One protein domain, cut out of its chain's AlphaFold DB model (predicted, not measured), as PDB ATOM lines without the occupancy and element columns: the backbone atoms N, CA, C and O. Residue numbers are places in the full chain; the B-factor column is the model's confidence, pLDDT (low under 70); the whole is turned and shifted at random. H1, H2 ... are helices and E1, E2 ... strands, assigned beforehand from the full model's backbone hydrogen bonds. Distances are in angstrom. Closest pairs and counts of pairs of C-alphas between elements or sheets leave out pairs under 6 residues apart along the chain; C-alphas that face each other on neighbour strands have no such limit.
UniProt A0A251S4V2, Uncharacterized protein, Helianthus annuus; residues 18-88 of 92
ATOM      1  N   GLU A  18      20.540 -22.528  15.496       89.75
ATOM      2  CA  GLU A  18      19.139 -22.418  15.106       89.75
ATOM      3  C   GLU A  18      18.194 -22.659  16.289       89.75
ATOM      4  O   GLU A  18      17.268 -21.871  16.489       89.75
ATOM      5  N   GLU A  19      18.455 -23.687  17.102       89.06
ATOM      6  CA  GLU A  19      17.688 -23.994  18.318       89.06
ATOM      7  C   GLU A  19      17.800 -22.877  19.360       89.06
ATOM      8  O   GLU A  19      16.786 -22.449  19.915       89.06
ATOM      9  N   ILE A  20      19.008 -22.346  19.583       88.88
ATOM     10  CA  ILE A  20      19.237 -21.238  20.526       88.88
ATOM     11  C   ILE A  20      18.470 -19.987  20.072       88.88
ATOM     12  O   ILE A  20      17.776 -19.345  20.866       88.88
ATOM     13  N   LEU A  21      18.547 -19.649  18.780       88.62
ATOM     14  CA  LEU A  21      17.826 -18.509  18.209       88.62
ATOM     15  C   LEU A  21      16.306 -18.706  18.253       88.62
ATOM     16  O   LEU A  21      15.571 -17.741  18.471       88.62
ATOM     17  N   HIS A  22      15.826 -19.932  18.037       90.12
ATOM     18  CA  HIS A  22      14.411 -20.269  18.154       90.12
ATOM     19  C   HIS A  22      13.916 -20.066  19.586       90.12
ATOM     20  O   HIS A  22      12.975 -19.302  19.797       90.12
ATOM     21  N   HIS A  23      14.623 -20.637  20.565       86.31
ATOM     22  CA  HIS A  23      14.310 -20.466  21.980       86.31
ATOM     23  C   HIS A  23      14.275 -18.984  22.381       86.31
ATOM     24  O   HIS A  23      13.345 -18.547  23.054       86.31
ATOM     25  N   GLY A  24      15.246 -18.179  21.932       87.19
ATOM     26  CA  GLY A  24      15.271 -16.738  22.207       87.19
ATOM     27  C   GLY A  24      14.061 -15.976  21.646       87.19
ATOM     28  O   GLY A  24      13.572 -15.050  22.290       87.19
ATOM     29  N   ARG A  25      13.540 -16.368  20.474       88.50
ATOM     30  CA  ARG A  25      12.336 -15.754  19.878       88.50
ATOM     31  C   ARG A  25      11.052 -16.129  20.619       88.50
ATOM     32  O   ARG A  25      10.144 -15.305  20.725       88.50
ATOM     33  N   GLU A  26      10.967 -17.363  21.105       86.44
ATOM     34  CA  GLU A  26       9.802 -17.857  21.843       86.44
ATOM     35  C   GLU A  26       9.781 -17.363  23.289       86.44
ATOM     36  O   GLU A  26       8.720 -17.038  23.831       86.44
ATOM     37  N   ASN A  27      10.954 -17.242  23.911       79.31
ATOM     38  CA  ASN A  27      11.088 -16.818  25.293       79.31
ATOM     39  C   ASN A  27      11.027 -15.285  25.435       79.31
ATOM     40  O   ASN A  27      12.013 -14.598  25.694       79.31
ATOM     41  N   LYS A  28       9.812 -14.740  25.320       73.94
ATOM     42  CA  LYS A  28       9.517 -13.300  25.469       73.94
ATOM     43  C   LYS A  28       9.595 -12.782  26.913       73.94
ATOM     44  O   LYS A  28       9.259 -11.628  27.159       73.94
ATOM     45  N   LYS A  29       9.970 -13.621  27.885       74.88
ATOM     46  CA  LYS A  29       9.899 -13.289  29.320       74.88
ATOM     47  C   LYS A  29      11.169 -12.638  29.879       74.88
ATOM     48  O   LYS A  29      11.247 -12.447  31.087       74.88
ATOM     49  N   HIS A  30      12.147 -12.301  29.032       64.75
ATOM     50  CA  HIS A  30      13.452 -11.759  29.448       64.75
ATOM     51  C   HIS A  30      14.159 -12.616  30.516       64.75
ATOM     52  O   HIS A  30      14.918 -12.098  31.332       64.75
ATOM     53  N   THR A  31      13.899 -13.926  30.541       77.62
ATOM     54  CA  THR A  31      14.598 -14.838  31.443       77.62
ATOM     55  C   THR A  31      15.926 -15.259  30.822       77.62
ATOM     56  O   THR A  31      16.016 -15.499  29.617       77.62
ATOM     57  N   ASN A  32      16.967 -15.335  31.652       80.62
ATOM     58  CA  ASN A  32      18.263 -15.863  31.236       80.62
ATOM     59  C   ASN A  32      18.140 -17.367  30.947       80.62
ATOM     60  O   ASN A  32      17.405 -18.071  31.640       80.62
ATOM     61  N   ALA A  33      18.871 -17.846  29.943       82.88
ATOM     62  CA  ALA A  33      18.969 -19.260  29.598       82.88
ATOM     63  C   ALA A  33      20.431 -19.624  29.319       82.88
ATOM     64  O   ALA A  33      21.181 -18.811  28.775       82.88
ATOM     65  N   GLU A  34      20.816 -20.840  29.695       85.00
ATOM     66  CA  GLU A  34      22.166 -21.373  29.521       85.00
ATOM     67  C   GLU A  34      22.143 -22.515  28.502       85.00
ATOM     68  O   GLU A  34      21.241 -23.351  28.517       85.00
ATOM     69  N   PHE A  35      23.130 -22.537  27.602       85.44
ATOM     70  CA  PHE A  35      23.257 -23.537  26.542       85.44
ATOM     71  C   PHE A  35      24.708 -23.981  26.408       85.44
ATOM     72  O   PHE A  35      25.625 -23.159  26.458       85.44
ATOM     73  N   ASN A  36      24.908 -25.266  26.126       85.69
ATOM     74  CA  ASN A  36      26.195 -25.797  25.697       85.69
ATOM     75  C   ASN A  36      26.189 -25.924  24.170       85.69
ATOM     76  O   ASN A  36      25.279 -26.520  23.600       85.69
ATOM     77  N   CYS A  37      27.191 -25.377  23.484       85.00
ATOM     78  CA  CYS A  37      27.280 -25.455  22.024       85.00
ATOM     79  C   CYS A  37      28.717 -25.694  21.556       85.00
ATOM     80  O   CYS A  37      29.689 -25.374  22.243       85.00
ATOM     81  N   ARG A  38      28.854 -26.268  20.356       86.75
ATOM     82  CA  ARG A  38      30.142 -26.441  19.682       86.75
ATOM     83  C   ARG A  38      30.161 -25.571  18.436       86.75
ATOM     84  O   ARG A  38      29.443 -25.845  17.481       86.75
ATOM     85  N   VAL A  39      31.020 -24.560  18.438       84.25
ATOM     86  CA  VAL A  39      31.145 -23.597  17.339       84.25
ATOM     87  C   VAL A  39      32.585 -23.515  16.846       84.25
ATOM     88  O   VAL A  39      33.529 -23.799  17.585       84.25
ATOM     89  N   ALA A  40      32.755 -23.130  15.584       88.31
ATOM     90  CA  ALA A  40      34.047 -22.725  15.049       88.31
ATOM     91  C   ALA A  40      34.135 -21.197  15.098       88.31
ATOM     92  O   ALA A  40      33.285 -20.519  14.524       88.31
ATOM     93  N   ILE A  41      35.162 -20.666  15.763       88.25
ATOM     94  CA  ILE A  41      35.430 -19.226  15.791       88.25
ATOM     95  C   ILE A  41      35.923 -18.804  14.405       88.25
ATOM     96  O   ILE A  41      36.962 -19.290  13.955       88.25
ATOM     97  N   LYS A  42      35.184 -17.919  13.723       90.00
ATOM     98  CA  LYS A  42      35.556 -17.437  12.381       90.00
ATOM     99  C   LYS A  42      36.408 -16.178  12.431       90.00
ATOM    100  O   LYS A  42      37.223 -15.953  11.539       90.00
ATOM    101  N   GLY A  43      36.245 -15.377  13.477       84.06
ATOM    102  CA  GLY A  43      37.068 -14.205  13.712       84.06
ATOM    103  C   GLY A  43      36.905 -13.668  15.124       84.06
ATOM    104  O   GLY A  43      35.921 -13.935  15.810       84.06
ATOM    105  N   VAL A  44      37.885 -12.880  15.550       83.69
ATOM    106  CA  VAL A  44      37.786 -12.054  16.752       83.69
ATOM    107  C   VAL A  44      37.669 -10.619  16.274       83.69
ATOM    108  O   VAL A  44      38.497 -10.158  15.484       83.69
ATOM    109  N   ARG A  45      36.623  -9.913  16.707       81.50
ATOM    110  CA  ARG A  45      36.454  -8.509  16.348       81.50
ATOM    111  C   ARG A  45      37.584  -7.719  16.997       81.50
ATOM    112  O   ARG A  45      37.677  -7.654  18.218       81.50
ATOM    113  N   ASN A  46      38.417  -7.102  16.169       73.12
ATOM    114  CA  ASN A  46      39.448  -6.199  16.646       73.12
ATOM    115  C   ASN A  46      38.807  -4.838  16.970       73.12
ATOM    116  O   ASN A  46      38.688  -3.983  16.098       73.12
ATOM    117  N   SER A  47      38.298  -4.670  18.193       69.00
ATOM    118  CA  SER A  47      38.015  -3.339  18.740       69.00
ATOM    119  C   SER A  47      39.315  -2.738  19.272       69.00
ATOM    120  O   SER A  47      40.163  -3.466  19.751       69.00
ATOM    121  N   GLU A  48      39.503  -1.424  19.261       67.31
ATOM    122  CA  GLU A  48      40.686  -0.823  19.914       67.31
ATOM    123  C   GLU A  48      40.665  -1.010  21.452       67.31
ATOM    124  O   GLU A  48      41.662  -0.798  22.137       67.31
ATOM    125  N   GLU A  49      39.544  -1.490  22.001       74.38
ATOM    126  CA  GLU A  49      39.312  -1.749  23.424       74.38
ATOM    127  C   GLU A  49      39.196  -3.258  23.735       74.38
ATOM    128  O   GLU A  49      38.125  -3.741  24.099       74.38
ATOM    129  N   TRP A  50      40.263  -4.054  23.580       80.44
ATOM    130  CA  TRP A  50      40.216  -5.498  23.935       80.44
ATOM    131  C   TRP A  50      40.045  -5.734  25.434       80.44
ATOM    132  O   TRP A  50      39.582  -6.793  25.869       80.44
ATOM    133  N   PHE A  51      40.444  -4.755  26.238       85.81
ATOM    134  CA  PHE A  51      40.350  -4.810  27.680       85.81
ATOM    135  C   PHE A  51      40.049  -3.437  28.257       85.81
ATOM    136  O   PHE A  51      40.378  -2.401  27.682       85.81
ATOM    137  N   ARG A  52      39.448  -3.451  29.443       88.44
ATOM    138  CA  ARG A  52      39.312  -2.272  30.294       88.44
ATOM    139  C   ARG A  52      40.199  -2.435  31.510       88.44
ATOM    140  O   ARG A  52      40.327  -3.536  32.048       88.44
ATOM    141  N   LEU A  53      40.810  -1.336  31.932       92.31
ATOM    142  CA  LEU A  53      41.552  -1.293  33.180       92.31
ATOM    143  C   LEU A  53      40.561  -1.208  34.343       92.31
ATOM    144  O   LEU A  53      39.653  -0.376  34.357       92.31
ATOM    145  N   MET A  54      40.749  -2.090  35.314       93.88
ATOM    146  CA  MET A  54      39.937  -2.234  36.514       93.88
ATOM    147  C   MET A  54      40.801  -1.981  37.745       93.88
ATOM    148  O   MET A  54      42.010  -2.192  37.706       93.88
ATOM    149  N   CYS A  55      40.190  -1.565  38.850       94.25
ATOM    150  CA  CYS A  55      40.909  -1.219  40.073       94.25
ATOM    151  C   CYS A  55      41.767  -2.373  40.613       94.25
ATOM    152  O   CYS A  55      42.943  -2.171  40.890       94.25
ATOM    153  N   GLY A  56      41.195  -3.571  40.780       85.00
ATOM    154  CA  GLY A  56      41.924  -4.740  41.285       85.00
ATOM    155  C   GLY A  56      42.350  -4.661  42.759       85.00
ATOM    156  O   GLY A  56      42.899  -5.628  43.280       85.00
ATOM    157  N   GLY A  57      42.090  -3.544  43.451       86.12
ATOM    158  CA  GLY A  57      42.341  -3.383  44.881       86.12
ATOM    159  C   GLY A  57      41.362  -4.209  45.718       86.12
ATOM    160  O   GLY A  57      40.151  -3.972  45.696       86.12
ATOM    161  N   GLY A  58      41.873  -5.192  46.461       84.31
ATOM    162  CA  GLY A  58      41.053  -6.093  47.274       84.31
ATOM    163  C   GLY A  58      40.040  -6.871  46.424       84.31
ATOM    164  O   GLY A  58      40.417  -7.712  45.617       84.31
ATOM    165  N   LYS A  59      38.742  -6.592  46.614       88.25
ATOM    166  CA  LYS A  59      37.631  -7.182  45.837       88.25
ATOM    167  C   LYS A  59      37.016  -6.199  44.825       88.25
ATOM    168  O   LYS A  59      35.954  -6.472  44.268       88.25
ATOM    169  N   CYS A  60      37.627  -5.029  44.618       91.50
ATOM    170  CA  CYS A  60      37.066  -3.986  43.766       91.50
ATOM    171  C   CYS A  60      37.252  -4.301  42.276       91.50
ATOM    172  O   CYS A  60      38.366  -4.324  41.755       91.50
ATOM    173  N   MET A  61      36.126  -4.452  41.576       89.06
ATOM    174  CA  MET A  61      36.063  -4.715  40.136       89.06
ATOM    175  C   MET A  61      35.465  -3.536  39.355       89.06
ATOM    176  O   MET A  61      34.829  -3.749  38.324       89.06
ATOM    177  N   LYS A  62      35.605  -2.294  39.842       93.38
ATOM    178  CA  LYS A  62      35.200  -1.092  39.089       93.38
ATOM    179  C   LYS A  62      36.277  -0.688  38.082       93.38
ATOM    180  O   LYS A  62      37.459  -0.939  38.308       93.38
ATOM    181  N   GLY A  63      35.852  -0.087  36.971       93.00
ATOM    182  CA  GLY A  63      36.767   0.504  35.994       93.00
ATOM    183  C   GLY A  63      37.516   1.693  36.594       93.00
ATOM    184  O   GLY A  63      37.008   2.327  37.522       93.00
ATOM    185  N   VAL A  64      38.707   1.975  36.073       95.00
ATOM    186  CA  VAL A  64      39.493   3.157  36.459       95.00
ATOM    187  C   VAL A  64      39.393   4.253  35.401       95.00
ATOM    188  O   VAL A  64      39.336   3.968  34.204       95.00
ATOM    189  N   SER A  65      39.373   5.504  35.850       93.56
ATOM    190  CA  SER A  65      39.453   6.712  35.021       93.56
ATOM    191  C   SER A  65      40.874   7.273  35.049       93.56
ATOM    192  O   SER A  65      41.655   6.954  35.942       93.56
ATOM    193  N   ARG A  66      41.231   8.110  34.068       91.44
ATOM    194  CA  ARG A  66      42.422   8.963  34.169       91.44
ATOM    195  C   ARG A  66      42.028  10.292  34.801       91.44
ATOM    196  O   ARG A  66      41.212  11.006  34.229       91.44
ATOM    197  N   GLU A  67      42.641  10.633  35.926       90.75
ATOM    198  CA  GLU A  67      42.440  11.896  36.641       90.75
ATOM    199  C   GLU A  67      43.811  12.462  37.017       90.75
ATOM    200  O   GLU A  67      44.641  11.757  37.579       90.75
ATOM    201  N   HIS A  68      44.092  13.713  36.642       87.19
ATOM    202  CA  HIS A  68      45.378  14.387  36.911       87.19
ATOM    203  C   HIS A  68      46.641  13.615  36.462       87.19
ATOM    204  O   HIS A  68      47.719  13.795  37.016       87.19
ATOM    205  N   GLY A  69      46.525  12.773  35.429       87.62
ATOM    206  CA  GLY A  69      47.633  11.950  34.925       87.62
ATOM    207  C   GLY A  69      47.798  10.601  35.633       87.62
ATOM    208  O   GLY A  69      48.573   9.770  35.162       87.62
ATOM    209  N   GLU A  70      47.024  10.345  36.684       91.25
ATOM    210  CA  GLU A  70      46.995   9.083  37.416       91.25
ATOM    211  C   GLU A  70      45.760   8.259  37.038       91.25
ATOM    212  O   GLU A  70      44.766   8.777  36.522       91.25
ATOM    213  N   LEU A  71      45.819   6.949  37.276       94.06
ATOM    214  CA  LEU A  71      44.625   6.111  37.226       94.06
ATOM    215  C   LEU A  71      43.913   6.202  38.572       94.06
ATOM    216  O   LEU A  71      44.527   5.964  39.605       94.06
ATOM    217  N   TRP A  72      42.621   6.502  38.559       95.50
ATOM    218  CA  TRP A  72      41.817   6.696  39.758       95.50
ATOM    219  C   TRP A  72      40.646   5.716  39.805       95.50
ATOM    220  O   TRP A  72      40.016   5.413  38.787       95.50
ATOM    221  N   CYS A  73      40.342   5.201  40.997       95.19
ATOM    222  CA  CYS A  73      39.160   4.380  41.227       95.19
ATOM    223  C   CYS A  73      38.149   5.139  42.082       95.19
ATOM    224  O   CYS A  73      38.281   5.192  43.301       95.19
ATOM    225  N   ALA A  74      37.055   5.592  41.470       92.81
ATOM    226  CA  ALA A  74      35.945   6.222  42.190       92.81
ATOM    227  C   ALA A  74      35.250   5.292  43.207       92.81
ATOM    228  O   ALA A  74      34.496   5.747  44.054       92.81
ATOM    229  N   GLY A  75      35.445   3.969  43.122       92.12
ATOM    230  CA  GLY A  75      34.906   3.031  44.113       92.12
ATOM    231  C   GLY A  75      35.724   2.920  45.390       92.12
ATOM    232  O   GLY A  75      35.158   2.638  46.437       92.12
ATOM    233  N   CYS A  76      37.041   3.079  45.277       93.38
ATOM    234  CA  CYS A  76      37.963   3.015  46.405       93.38
ATOM    235  C   CYS A  76      38.407   4.405  46.862       93.38
ATOM    236  O   CYS A  76      39.108   4.479  47.862       93.38
ATOM    237  N   GLU A  77      38.046   5.455  46.117       93.12
ATOM    238  CA  GLU A  77      38.444   6.850  46.340       93.12
ATOM    239  C   GLU A  77      39.960   7.000  46.513       93.12
ATOM    240  O   GLU A  77      40.441   7.689  47.404       93.12
ATOM    241  N   ASN A  78      40.721   6.291  45.676       91.81
ATOM    242  CA  ASN A  78      42.175   6.222  45.761       91.81
ATOM    243  C   ASN A  78      42.819   6.042  44.375       91.81
ATOM    244  O   ASN A  78      42.180   5.482  43.465       91.81
ATOM    245  N   PRO A  79      44.095   6.449  44.220       93.31
ATOM    246  CA  PRO A  79      44.849   6.211  43.000       93.31
ATOM    247  C   PRO A  79      45.188   4.720  42.860       93.31
ATOM    248  O   PRO A  79      45.356   3.987  43.837       93.31
ATOM    249  N   VAL A  80      45.287   4.254  41.618       94.00
ATOM    250  CA  VAL A  80      45.513   2.853  41.251       94.00
ATOM    251  C   VAL A  80      46.832   2.732  40.502       94.00
ATOM    252  O   VAL A  80      46.919   3.038  39.318       94.00
ATOM    253  N   MET A  81      47.859   2.217  41.177       90.00
ATOM    254  CA  MET A  81      49.165   1.983  40.544       90.00
ATOM    255  C   MET A  81      49.206   0.700  39.704       90.00
ATOM    256  O   MET A  81      49.903   0.643  38.695       90.00
ATOM    257  N   PHE A  82      48.441  -0.324  40.097       88.94
ATOM    258  CA  PHE A  82      48.463  -1.651  39.472       88.94
ATOM    259  C   PHE A  82      47.049  -2.089  39.065       88.94
ATOM    260  O   PHE A  82      46.435  -2.908  39.752       88.94
ATOM    261  N   PRO A  83      46.493  -1.528  37.975       92.19
ATOM    262  CA  PRO A  83      45.175  -1.921  37.503       92.19
ATOM    263  C   PRO A  83      45.184  -3.351  36.951       92.19
ATOM    264  O   PRO A  83      46.177  -3.828  36.400       92.19
ATOM    265  N   GLN A  84      44.037  -4.019  37.028       92.06
ATOM    266  CA  GLN A  84      43.818  -5.317  36.397       92.06
ATOM    267  C   GLN A  84      43.138  -5.151  35.041       92.06
ATOM    268  O   GLN A  84      42.151  -4.431  34.915       92.06
ATOM    269  N   ALA A  85      43.628  -5.852  34.022       90.00
ATOM    270  CA  ALA A  85      42.959  -5.902  32.730       90.00
ATOM    271  C   ALA A  85      41.762  -6.860  32.794       90.00
ATOM    272  O   ALA A  85      41.915  -8.045  33.095       90.00
ATOM    273  N   ARG A  86      40.568  -6.364  32.465       88.12
ATOM    274  CA  ARG A  86      39.393  -7.200  32.203       88.12
ATOM    275  C   ARG A  86      39.135  -7.237  30.708       88.12
ATOM    276  O   ARG A  86      38.771  -6.220  30.120       88.12
ATOM    277  N   PHE A  87      39.305  -8.411  30.116       86.00
ATOM    278  CA  PHE A  87      39.098  -8.616  28.690       86.00
ATOM    279  C   PHE A  87      37.609  -8.681  28.347       86.00
ATOM    280  O   PHE A  87      36.833  -9.370  29.012       86.00
ATOM    281  N   GLY A  88      37.226  -7.950  27.305       82.94
ATOM    282  CA  GLY A  88      35.894  -7.972  26.714       82.94
ATOM    283  C   GLY A  88      36.005  -8.442  25.273       82.94
ATOM    284  O   GLY A  88      36.110  -7.625  24.365       82.94
TER     285      GLY A  88
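This is residues 18 to 88 of the 92 residues of an uncharacterized protein of Helianthus annuus (UniProt A0A251S4V2). Little regular structure is present: a small head of two separate two-stranded antiparallel sheets, E1 with E4 and the hairpin E2-E3, lies at one end, and the short helix H1 at the other. A long arc, residues 27 to 50, joins them. The 71 printed residues, 24 in named elements, run H1, E1, E2, E3, E4; the class is mixed. The whole is extended, radius of gyration of the C-alphas 18.6 A, spanning 50 by 30 by 19 A.

H1, residues 18 to 26, begins at C-alpha 18 (19.139, -22.418, 15.106) and is 12.4 A long. E1 is residues 51 to 54, 9.2 A; E2 65 to 67, 6.2 A; E3 70 to 73, 9.9 A. E4, residues 84 to 87, 9.6 A, ends at C-alpha 87 (39.098, -8.616, 28.690).

In H1 every O i to N i+4 pair is within hydrogen-bond range. H1 is apart from E2, E3 and E4. E1 and E4 are antiparallel at 147 degrees, N 52 to O 86 2.9 A. E2 and E3, a hairpin, are antiparallel at 128 degrees, N 72 to O 65 2.8 A. E1 and E3 are only just apart, closest C-alphas 8.2 A.

The C-alphas of Glu 19 and His 68, the farthest apart, are 50.8 A apart. The printed part has no cut. The link H1 to E1 is long; residues 38 to 46 stand free in it. The pLDDT is under 70 at residues 30, 47 and 48.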